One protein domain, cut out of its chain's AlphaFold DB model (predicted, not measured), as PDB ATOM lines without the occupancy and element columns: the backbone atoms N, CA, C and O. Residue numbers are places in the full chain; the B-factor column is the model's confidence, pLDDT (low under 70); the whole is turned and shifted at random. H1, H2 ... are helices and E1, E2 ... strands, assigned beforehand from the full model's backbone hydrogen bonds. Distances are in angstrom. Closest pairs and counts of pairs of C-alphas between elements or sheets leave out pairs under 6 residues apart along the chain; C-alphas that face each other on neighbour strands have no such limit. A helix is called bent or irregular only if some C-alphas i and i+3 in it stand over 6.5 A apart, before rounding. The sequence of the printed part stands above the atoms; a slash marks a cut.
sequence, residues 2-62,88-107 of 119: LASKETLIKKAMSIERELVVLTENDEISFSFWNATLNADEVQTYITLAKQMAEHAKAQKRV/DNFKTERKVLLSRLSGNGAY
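Overview. This is residues 2 to 62 and 88 to 107 of the 119 residues of an uncharacterized protein of Caldibacillus debilis (UniProt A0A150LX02). Helix H3 bridges two helices at one end, crossing the long H2 and meeting the last residues of H1, while the small hairpin E1-E2 lies far from H3. The printed part has 81 residues, with H1, E1, E2, H2 and H3 in that order; it is mostly helix and compact, with a radius of gyration of the C-alphas of 13.4 A and spans of 39 by 33 by 27 A.

Along the chain. H1, residues 2 to 12, begins at C-alpha 2 (158.830, 147.669, 123.746) and spans 13.2 A. E1, residues 21 to 24, spans 10.1 A, and E2, residues 27 to 30, 10.2 A. H2, residues 39 to 58, spans 28.7 A. H3, residues 88 to 99, spans 16.9 A and ends at C-alpha 99 (155.816, 152.556, 142.372). H1 and H3 are irregular: C-alphas 4 and 7 are 8.4 A apart, C-alphas 89 and 92 7.6 A.

Arrangement. H1 and H3 touch only at their ends, about perpendicular at 80 degrees; their closest C-alphas, of Ala 12 and Leu 97, are 5.1 A apart. E1 and E2 form an antiparallel hairpin, with N 22 and O 29 within hydrogen-bond range at 3.0 A. H2, with residues 40 to 47 alone, touches H3, about perpendicular at 78 degrees; the closest C-alphas are those of Thr 44 and Glu 93, 4.9 A. H1 and H2 are apart. Every O i to N i+4 pair is within hydrogen-bond range in H2, 5 of 7 in H1 and 6 of 8 in H3.

Size, cuts and confidence. The C-alphas farthest apart, of Asn 25 and Tyr 107, are 43.0 A apart. Residues 63 to 87 are not printed; C-alphas 62 and 88 are 28.2 A apart across this cut. No link printed whole is long, and no printed residue has pLDDT under 70.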
ATOM      1  N   LEU A   2     159.868 148.246 122.880       82.94
ATOM      2  CA  LEU A   2     158.830 147.669 123.746       82.94
ATOM      3  C   LEU A   2     159.154 146.246 124.229       82.94
ATOM      4  O   LEU A   2     159.317 146.047 125.426       82.94
ATOM      5  N   ALA A   3     159.422 145.321 123.301       85.19
ATOM      6  CA  ALA A   3     159.803 143.937 123.619       85.19
ATOM      7  C   ALA A   3     161.022 143.824 124.559       85.19
ATOM      8  O   ALA A   3     161.108 142.930 125.386       85.19
ATOM      9  N   SER A   4     161.968 144.769 124.496       86.75
ATOM     10  CA  SER A   4     163.171 144.719 125.342       86.75
ATOM     11  C   SER A   4     162.934 145.114 126.805       86.75
ATOM     12  O   SER A   4     163.883 145.080 127.596       86.75
ATOM     13  N   LYS A   5     161.739 145.618 127.129       90.44
ATOM     14  CA  LYS A   5     161.336 146.150 128.441       90.44
ATOM     15  C   LYS A   5     159.937 145.674 128.832       90.44
ATOM     16  O   LYS A   5     159.293 146.317 129.658       90.44
ATOM     17  N   GLU A   6     159.452 144.611 128.203       91.12
ATOM     18  CA  GLU A   6     158.068 144.183 128.317       91.12
ATOM     19  C   GLU A   6     157.704 143.847 129.763       91.12
ATOM     20  O   GLU A   6     156.719 144.385 130.267       91.12
ATOM     21  N   THR A   7     158.527 143.058 130.463       92.50
ATOM     22  CA  THR A   7     158.248 142.693 131.862       92.50
ATOM     23  C   THR A   7     158.175 143.916 132.776       92.50
ATOM     24  O   THR A   7     157.266 144.023 133.602       92.50
ATOM     25  N   LEU A   8     159.085 144.879 132.598       94.12
ATOM     26  CA  LEU A   8     159.109 146.103 133.400       94.12
ATOM     27  C   LEU A   8     157.901 147.000 133.114       94.12
ATOM     28  O   LEU A   8     157.314 147.526 134.056       94.12
ATOM     29  N   ILE A   9     157.514 147.161 131.845       92.88
ATOM     30  CA  ILE A   9     156.351 147.974 131.455       92.88
ATOM     31  C   ILE A   9     155.066 147.335 131.978       92.88
ATOM     32  O   ILE A   9     154.270 148.013 132.630       92.88
ATOM     33  N   LYS A  10     154.901 146.021 131.772       93.81
ATOM     34  CA  LYS A  10     153.759 145.261 132.289       93.81
ATOM     35  C   LYS A  10     153.619 145.427 133.796       93.81
ATOM     36  O   LYS A  10     152.553 145.796 134.279       93.81
ATOM     37  N   LYS A  11     154.711 145.251 134.543       94.69
ATOM     38  CA  LYS A  11     154.701 145.374 136.004       94.69
ATOM     39  C   LYS A  11     154.454 146.804 136.490       94.69
ATOM     40  O   LYS A  11     153.666 147.004 137.410       94.69
ATOM     41  N   ALA A  12     155.095 147.801 135.876       93.62
ATOM     42  CA  ALA A  12     154.940 149.211 136.244       93.62
ATOM     43  C   ALA A  12     153.482 149.691 136.148       93.62
ATOM     44  O   ALA A  12     153.055 150.555 136.919       93.62
ATOM     45  N   MET A  13     152.727 149.113 135.213       90.56
ATOM     46  CA  MET A  13     151.398 149.577 134.814       90.56
ATOM     47  C   MET A  13     150.301 148.538 135.082       90.56
ATOM     48  O   MET A  13     149.160 148.729 134.673       90.56
ATOM     49  N   SER A  14     150.642 147.448 135.779       91.62
ATOM     50  CA  SER A  14     149.729 146.341 136.093       91.62
ATOM     51  C   SER A  14     149.014 145.771 134.857       91.62
ATOM     52  O   SER A  14     147.819 145.493 134.890       91.62
ATOM     53  N   ILE A  15     149.736 145.621 133.745       92.12
ATOM     54  CA  ILE A  15     149.201 145.128 132.470       92.12
ATOM     55  C   ILE A  15     149.479 143.631 132.354       92.12
ATOM     56  O   ILE A  15     150.633 143.210 132.342       92.12
ATOM     57  N   GLU A  16     148.421 142.836 132.226       88.38
ATOM     58  CA  GLU A  16     148.522 141.375 132.081       88.38
ATOM     59  C   GLU A  16     148.452 140.916 130.615       88.38
ATOM     60  O   GLU A  16     148.975 139.862 130.257       88.38
ATOM     61  N   ARG A  17     147.853 141.735 129.745       89.12
ATOM     62  CA  ARG A  17     147.696 141.461 128.310       89.12
ATOM     63  C   ARG A  17     148.984 141.704 127.517       89.12
ATOM     64  O   ARG A  17     149.916 142.352 127.990       89.12
ATOM     65  N   GLU A  18     149.040 141.191 126.294       87.56
ATOM     66  CA  GLU A  18     150.169 141.408 125.385       87.56
ATOM     67  C   GLU A  18     150.308 142.886 124.979       87.56
ATOM     68  O   GLU A  18     149.315 143.587 124.770       87.56
ATOM     69  N   LEU A  19     151.551 143.372 124.878       89.12
ATOM     70  CA  LEU A  19     151.836 144.756 124.493       89.12
ATOM     71  C   LEU A  19     151.867 144.890 122.965       89.12
ATOM     72  O   LEU A  19     152.933 145.021 122.359       89.12
ATOM     73  N   VAL A  20     150.690 144.843 122.342       87.81
ATOM     74  CA  VAL A  20     150.539 144.974 120.887       87.81
ATOM     75  C   VAL A  20     150.338 146.438 120.499       87.81
ATOM     76  O   VAL A  20     149.427 147.103 120.991       87.81
ATOM     77  N   VAL A  21     151.186 146.943 119.603       89.19
ATOM     78  CA  VAL A  21     150.995 148.254 118.966       89.19
ATOM     79  C   VAL A  21     150.257 148.031 117.655       89.19
ATOM     80  O   VAL A  21     150.716 147.249 116.825       89.19
ATOM     81  N   LEU A  22     149.117 148.698 117.491       90.38
ATOM     82  CA  LEU A  22     148.332 148.655 116.260       90.38
ATOM     83  C   LEU A  22     148.769 149.795 115.340       90.38
ATOM     84  O   LEU A  22     149.105 150.873 115.832       90.38
ATOM     85  N   THR A  23     148.734 149.560 114.031       90.25
ATOM     86  CA  THR A  23     149.036 150.576 113.019       90.25
ATOM     87  C   THR A  23     147.908 150.610 112.001       90.25
ATOM     88  O   THR A  23     147.625 149.591 111.375       90.25
ATOM     89  N   GLU A  24     147.283 151.770 111.830       92.56
ATOM     90  CA  GLU A  24     146.192 151.993 110.881       92.56
ATOM     91  C   GLU A  24     146.227 153.453 110.416       92.56
ATOM     92  O   GLU A  24     146.459 154.336 111.231       92.56
ATOM     93  N   ASN A  25     146.016 153.717 109.121       90.81
ATOM     94  CA  ASN A  25     145.939 155.077 108.558       90.81
ATOM     95  C   ASN A  25     147.093 156.017 108.980       90.81
ATOM     96  O   ASN A  25     146.854 157.155 109.366       90.81
ATOM     97  N   ASP A  26     148.340 155.533 108.933       86.94
ATOM     98  CA  ASP A  26     149.551 156.247 109.390       86.94
ATOM     99  C   ASP A  26     149.574 156.637 110.884       86.94
ATOM    100  O   ASP A  26     150.488 157.324 111.349       86.94
ATOM    101  N   GLU A  27     148.632 156.127 111.675       88.31
ATOM    102  CA  GLU A  27     148.599 156.270 113.124       88.31
ATOM    103  C   GLU A  27     149.078 154.995 113.820       88.31
ATOM    104  O   GLU A  27     148.873 153.871 113.355       88.31
ATOM    105  N   ILE A  28     149.716 155.175 114.981       89.75
ATOM    106  CA  ILE A  28     150.054 154.081 115.895       89.75
ATOM    107  C   ILE A  28     149.200 154.179 117.155       89.75
ATOM    108  O   ILE A  28     149.088 155.242 117.764       89.75
ATOM    109  N   SER A  29     148.641 153.052 117.579       88.31
ATOM    110  CA  SER A  29     147.775 152.961 118.752       88.31
ATOM    111  C   SER A  29     148.352 152.015 119.798       88.31
ATOM    112  O   SER A  29     148.689 150.861 119.524       88.31
ATOM    113  N   PHE A  30     148.444 152.509 121.033       88.44
ATOM    114  CA  PHE A  30     148.840 151.736 122.208       88.44
ATOM    115  C   PHE A  30     147.577 151.320 122.973       88.44
ATOM    116  O   PHE A  30     147.166 151.993 123.911       88.44
ATOM    117  N   SER A  31     146.932 150.226 122.565       86.19
ATOM    118  CA  SER A  31     145.601 149.837 123.079       86.19
ATOM    119  C   SER A  31     145.641 148.883 124.280       86.19
ATOM    120  O   SER A  31     144.634 148.278 124.643       86.19
ATOM    121  N   PHE A  32     146.810 148.714 124.899       87.19
ATOM    122  CA  PHE A  32     147.025 147.737 125.969       87.19
ATOM    123  C   PHE A  32     146.910 148.309 127.393       87.19
ATOM    124  O   PHE A  32     147.158 147.591 128.362       87.19
ATOM    125  N   TRP A  33     146.538 149.583 127.541       86.69
ATOM    126  CA  TRP A  33     146.370 150.226 128.845       86.69
ATOM    127  C   TRP A  33     145.111 149.740 129.574       86.69
ATOM    128  O   TRP A  33     144.089 149.441 128.957       86.69
ATOM    129  N   ASN A  34     145.162 149.711 130.905       88.44
ATOM    130  CA  ASN A  34     143.969 149.499 131.721       88.44
ATOM    131  C   ASN A  34     143.228 150.826 131.910       88.44
ATOM    132  O   ASN A  34     143.851 151.843 132.215       88.44
ATOM    133  N   ALA A  35     141.903 150.814 131.767       88.19
ATOM    134  CA  ALA A  35     141.084 151.976 132.088       88.19
ATOM    135  C   ALA A  35     141.213 152.320 133.581       88.19
ATOM    136  O   ALA A  35     141.226 151.434 134.436       88.19
ATOM    137  N   THR A  36     141.316 153.609 133.891       91.06
ATOM    138  CA  THR A  36     141.489 154.116 135.256       91.06
ATOM    139  C   THR A  36     140.848 155.494 135.371       91.06
ATOM    140  O   THR A  36     140.849 156.267 134.415       91.06
ATOM    141  N   LEU A  37     140.287 155.799 136.543       94.62
ATOM    142  CA  LEU A  37     139.772 157.132 136.887       94.62
ATOM    143  C   LEU A  37     140.843 158.009 137.553       94.62
ATOM    144  O   LEU A  37     140.588 159.163 137.889       94.62
ATOM    145  N   ASN A  38     142.045 157.467 137.768       94.94
ATOM    146  CA  ASN A  38     143.150 158.207 138.352       94.94
ATOM    147  C   ASN A  38     143.800 159.108 137.290       94.94
ATOM    148  O   ASN A  38     144.470 158.620 136.380       94.94
ATOM    149  N   ALA A  39     143.633 160.423 137.439       96.25
ATOM    150  CA  ALA A  39     144.172 161.413 136.510       96.25
ATOM    151  C   ALA A  39     145.700 161.318 136.344       96.25
ATOM    152  O   ALA A  39     146.193 161.452 135.223       96.25
ATOM    153  N   ASP A  40     146.445 161.018 137.415       95.62
ATOM    154  CA  ASP A  40     147.903 160.865 137.349       95.62
ATOM    155  C   ASP A  40     148.296 159.653 136.494       95.62
ATOM    156  O   ASP A  40     149.268 159.711 135.740       95.62
ATOM    157  N   GLU A  41     147.544 158.552 136.582       94.69
ATOM    158  CA  GLU A  41     147.783 157.367 135.751       94.69
ATOM    159  C   GLU A  41     147.433 157.642 134.287       94.69
ATOM    160  O   GLU A  41     148.254 157.365 133.414       94.69
ATOM    161  N   VAL A  42     146.279 158.262 134.012       94.88
ATOM    162  CA  VAL A  42     145.884 158.650 132.646       94.88
ATOM    163  C   VAL A  42     146.944 159.552 132.012       94.88
ATOM    164  O   VAL A  42     147.419 159.272 130.909       94.88
ATOM    165  N   GLN A  43     147.374 160.597 132.724       95.50
ATOM    166  CA  GLN A  43     148.414 161.504 132.245       95.50
ATOM    167  C   GLN A  43     149.736 160.763 132.014       95.50
ATOM    168  O   GLN A  43     150.386 160.960 130.987       95.50
ATOM    169  N   THR A  44     150.106 159.855 132.921       95.94
ATOM    170  CA  THR A  44     151.299 159.014 132.774       95.94
ATOM    171  C   THR A  44     151.247 158.176 131.496       95.94
ATOM    172  O   THR A  44     152.261 158.066 130.805       95.94
ATOM    173  N   TYR A  45     150.089 157.605 131.156       93.50
ATOM    174  CA  TYR A  45     149.924 156.752 129.973       93.50
ATOM    175  C   TYR A  45     150.086 157.560 128.684       93.50
ATOM    176  O   TYR A  45     150.843 157.159 127.797       93.50
ATOM    177  N   ILE A  46     149.454 158.736 128.620       94.44
ATOM    178  CA  ILE A  46     149.570 159.665 127.488       94.44
ATOM    179  C   ILE A  46     151.028 160.105 127.311       94.44
ATOM    180  O   ILE A  46     151.588 159.999 126.216       94.44
ATOM    181  N   THR A  47     151.670 160.557 128.393       95.94
ATOM    182  CA  THR A  47     153.064 161.014 128.365       95.94
ATOM    183  C   THR A  47     154.007 159.889 127.936       95.94
ATOM    184  O   THR A  47     154.887 160.104 127.102       95.94
ATOM    185  N   LEU A  48     153.824 158.671 128.455       94.50
ATOM    186  CA  LEU A  48     154.652 157.526 128.086       94.50
ATOM    187  C   LEU A  48     154.494 157.145 126.616       94.50
ATOM    188  O   LEU A  48     155.510 156.968 125.944       94.50
ATOM    189  N   ALA A  49     153.263 157.071 126.109       92.88
ATOM    190  CA  ALA A  49     153.003 156.793 124.699       92.88
ATOM    191  C   ALA A  49     153.695 157.825 123.793       92.88
ATOM    192  O   ALA A  49     154.418 157.452 122.866       92.88
ATOM    193  N   LYS A  50     153.567 159.118 124.125       93.88
ATOM    194  CA  LYS A  50     154.234 160.210 123.406       93.88
ATOM    195  C   LYS A  50     155.756 160.053 123.413       93.88
ATOM    196  O   LYS A  50     156.380 160.056 122.354       93.88
ATOM    197  N   GLN A  51     156.362 159.855 124.583       94.62
ATOM    198  CA  GLN A  51     157.818 159.721 124.683       94.62
ATOM    199  C   GLN A  51     158.348 158.450 124.021       94.62
ATOM    200  O   GLN A  51     159.445 158.463 123.462       94.62
ATOM    201  N   MET A  52     157.585 157.357 124.036       91.81
ATOM    202  CA  MET A  52     157.934 156.147 123.297       91.81
ATOM    203  C   MET A  52     157.900 156.375 121.786       91.81
ATOM    204  O   MET A  52     158.826 155.938 121.106       91.81
ATOM    205  N   ALA A  53     156.884 157.070 121.267       91.00
ATOM    206  CA  ALA A  53     156.784 157.399 119.848       91.00
ATOM    207  C   ALA A  53     157.942 158.306 119.397       91.00
ATOM    208  O   ALA A  53     158.629 157.997 118.423       91.00
ATOM    209  N   GLU A  54     158.229 159.369 120.151       92.19
ATOM    210  CA  GLU A  54     159.345 160.275 119.853       92.19
ATOM    211  C   GLU A  54     160.702 159.569 119.945       92.19
ATOM    212  O   GLU A  54     161.549 159.706 119.057       92.19
ATOM    213  N   HIS A  55     160.909 158.734 120.967       91.25
ATOM    214  CA  HIS A  55     162.143 157.963 121.068       91.25
ATOM    215  C   HIS A  55     162.267 156.945 119.927       91.25
ATOM    216  O   HIS A  55     163.358 156.789 119.387       91.25
ATOM    217  N   ALA A  56     161.174 156.296 119.511       88.62
ATOM    218  CA  ALA A  56     161.179 155.360 118.389       88.62
ATOM    219  C   ALA A  56     161.607 156.032 117.074       88.62
ATOM    220  O   ALA A  56     162.425 155.456 116.360       88.62
ATOM    221  N   LYS A  57     161.141 157.261 116.802       89.88
ATOM    222  CA  LYS A  57     161.563 158.051 115.628       89.88
ATOM    223  C   LYS A  57     163.067 158.341 115.628       89.88
ATOM    224  O   LYS A  57     163.714 158.273 114.588       89.88
ATOM    225  N   ALA A  58     163.641 158.648 116.792       89.38
ATOM    226  CA  ALA A  58     165.060 158.987 116.917       89.38
ATOM    227  C   ALA A  58     165.996 157.759 116.948       89.38
ATOM    228  O   ALA A  58     167.208 157.875 116.731       89.38
ATOM    229  N   GLN A  59     165.474 156.575 117.267       86.75
ATOM    230  CA  GLN A  59     166.291 155.414 117.599       86.75
ATOM    231  C   GLN A  59     166.782 154.666 116.344       86.75
ATOM    232  O   GLN A  59     166.040 153.936 115.702       86.75
ATOM    233  N   LYS A  60     168.088 154.744 116.049       87.81
ATOM    234  CA  LYS A  60     168.704 154.065 114.884       87.81
ATOM    235  C   LYS A  60     168.874 152.545 115.025       87.81
ATOM    236  O   LYS A  60     169.086 151.851 114.037       87.81
ATOM    237  N   ARG A  61     168.884 152.020 116.255       85.06
ATOM    238  CA  ARG A  61     169.112 150.593 116.549       85.06
ATOM    239  C   ARG A  61     168.246 150.147 117.709       85.06
ATOM    240  O   ARG A  61     168.215 150.817 118.738       85.06
ATOM    241  N   VAL A  62     167.611 148.985 117.590       82.25
ATOM    242  CA  VAL A  62     166.752 148.416 118.635       82.25
ATOM    243  C   VAL A  62     167.335 147.121 119.188       82.25
ATOM    244  O   VAL A  62     167.758 146.240 118.449       82.25
ATOM    245  N   ASP A  88     161.450 168.217 136.842       95.81
ATOM    246  CA  ASP A  88     160.344 168.146 137.806       95.81
ATOM    247  C   ASP A  88     158.969 167.976 137.160       95.81
ATOM    248  O   ASP A  88     158.097 167.354 137.763       95.81
ATOM    249  N   ASN A  89     158.815 168.383 135.899       94.25
ATOM    250  CA  ASN A  89     157.572 168.208 135.137       94.25
ATOM    251  C   ASN A  89     157.162 166.737 134.986       94.25
ATOM    252  O   ASN A  89     155.990 166.455 134.807       94.25
ATOM    253  N   PHE A  90     158.119 165.808 135.092       97.00
ATOM    254  CA  PHE A  90     157.880 164.365 134.982       97.00
ATOM    255  C   PHE A  90     157.890 163.648 136.340       97.00
ATOM    256  O   PHE A  90     158.071 162.427 136.420       97.00
ATOM    257  N   LYS A  91     157.838 164.395 137.452       96.38
ATOM    258  CA  LYS A  91     157.965 163.828 138.802       96.38
ATOM    259  C   LYS A  91     156.822 162.864 139.112       96.38
ATOM    260  O   LYS A  91     157.082 161.805 139.689       96.38
ATOM    261  N   THR A  92     155.602 163.213 138.715       97.25
ATOM    262  CA  THR A  92     154.403 162.399 138.927       97.25
ATOM    263  C   THR A  92     154.484 161.101 138.135       97.25
ATOM    264  O   THR A  92     154.407 160.023 138.720       97.25
ATOM    265  N   GLU A  93     154.789 161.174 136.843       97.50
ATOM    266  CA  GLU A  93     154.885 160.009 135.968       97.50
ATOM    267  C   GLU A  93     155.988 159.059 136.423       97.50
ATOM    268  O   GLU A  93     155.779 157.850 136.512       97.50
ATOM    269  N   ARG A  94     157.162 159.588 136.805       97.25
ATOM    270  CA  ARG A  94     158.230 158.755 137.378       97.25
ATOM    271  C   ARG A  94     157.782 158.069 138.664       97.25
ATOM    272  O   ARG A  94     158.162 156.924 138.889       97.25
ATOM    273  N   LYS A  95     157.008 158.744 139.519       96.81
ATOM    274  CA  LYS A  95     156.483 158.138 140.749       96.81
ATOM    275  C   LYS A  95     155.521 156.998 140.415       96.81
ATOM    276  O   LYS A  95     155.699 155.907 140.953       96.81
ATOM    277  N   VAL A  96     154.572 157.220 139.505       96.44
ATOM    278  CA  VAL A  96     153.598 156.209 139.063       96.44
ATOM    279  C   VAL A  96     154.322 154.994 138.469       96.44
ATOM    280  O   VAL A  96     154.192 153.888 138.993       96.44
ATOM    281  N   LEU A  97     155.181 155.213 137.469       96.56
ATOM    282  CA  LEU A  97     155.893 154.171 136.711       96.56
ATOM    283  C   LEU A  97     156.907 153.365 137.535       96.56
ATOM    284  O   LEU A  97     157.279 152.260 137.149       96.56
ATOM    285  N   LEU A  98     157.383 153.898 138.662       96.88
ATOM    286  CA  LEU A  98     158.346 153.210 139.529       96.88
ATOM    287  C   LEU A  98     157.702 152.590 140.773       96.88
ATOM    288  O   LEU A  98     158.362 151.807 141.456       96.88
ATOM    289  N   SER A  99     156.450 152.926 141.096       95.88
ATOM    290  CA  SER A  99     155.816 152.556 142.372       95.88
ATOM    291  C   SER A  99     155.667 151.043 142.571       95.88
ATOM    292  O   SER A  99     155.860 150.558 143.685       95.88
ATOM    293  N   ARG A 100     155.413 150.297 141.489       94.50
ATOM    294  CA  ARG A 100     155.166 148.842 141.488       94.50
ATOM    295  C   ARG A 100     156.420 147.988 141.250       94.50
ATOM    296  O   ARG A 100     156.342 146.762 141.232       94.50
ATOM    297  N   LEU A 101     157.580 148.621 141.059       95.50
ATOM    298  CA  LEU A 101     158.842 147.938 140.764       95.50
ATOM    299  C   LEU A 101     159.670 147.690 142.027       95.50
ATOM    300  O   LEU A 101     159.766 148.552 142.913       95.50
ATOM    301  N   SER A 102     160.304 146.521 142.086       92.56
ATOM    302  CA  SER A 102     161.140 146.110 143.211       92.56
ATOM    303  C   SER A 102     162.510 146.803 143.198       92.56
ATOM    304  O   SER A 102     162.974 147.330 142.182       92.56
ATOM    305  N   GLY A 103     163.168 146.819 144.359       91.38
ATOM    306  CA  GLY A 103     164.508 147.380 144.516       91.38
ATOM    307  C   GLY A 103     164.553 148.898 144.725       91.38
ATOM    308  O   GLY A 103     163.562 149.556 145.061       91.38
ATOM    309  N   ASN A 104     165.757 149.453 144.570       89.81
ATOM    310  CA  ASN A 104     166.082 150.850 144.860       89.81
ATOM    311  C   ASN A 104     166.371 151.622 143.564       89.81
ATOM    312  O   ASN A 104     167.164 151.178 142.744       89.81
ATOM    313  N   GLY A 105     165.789 152.808 143.383       85.31
ATOM    314  CA  GLY A 105     166.006 153.613 142.175       85.31
ATOM    315  C   GLY A 105     167.378 154.297 142.066       85.31
ATOM    316  O   GLY A 105     167.718 154.761 140.983       85.31
ATOM    317  N   ALA A 106     168.151 154.394 143.150       85.88
ATOM    318  CA  ALA A 106     169.413 155.136 143.205       85.88
ATOM    319  C   ALA A 106     170.634 154.317 142.758       85.88
ATOM    320  O   ALA A 106     171.555 154.878 142.170       85.88
ATOM    321  N   TYR A 107     170.646 153.003 143.003       85.00
ATOM    322  CA  TYR A 107     171.815 152.150 142.755       85.00
ATOM    323  C   TYR A 107     171.425 150.840 142.072       85.00
ATOM    324  O   TYR A 107     170.422 150.228 142.429       85.00
TER     325      TYR A 107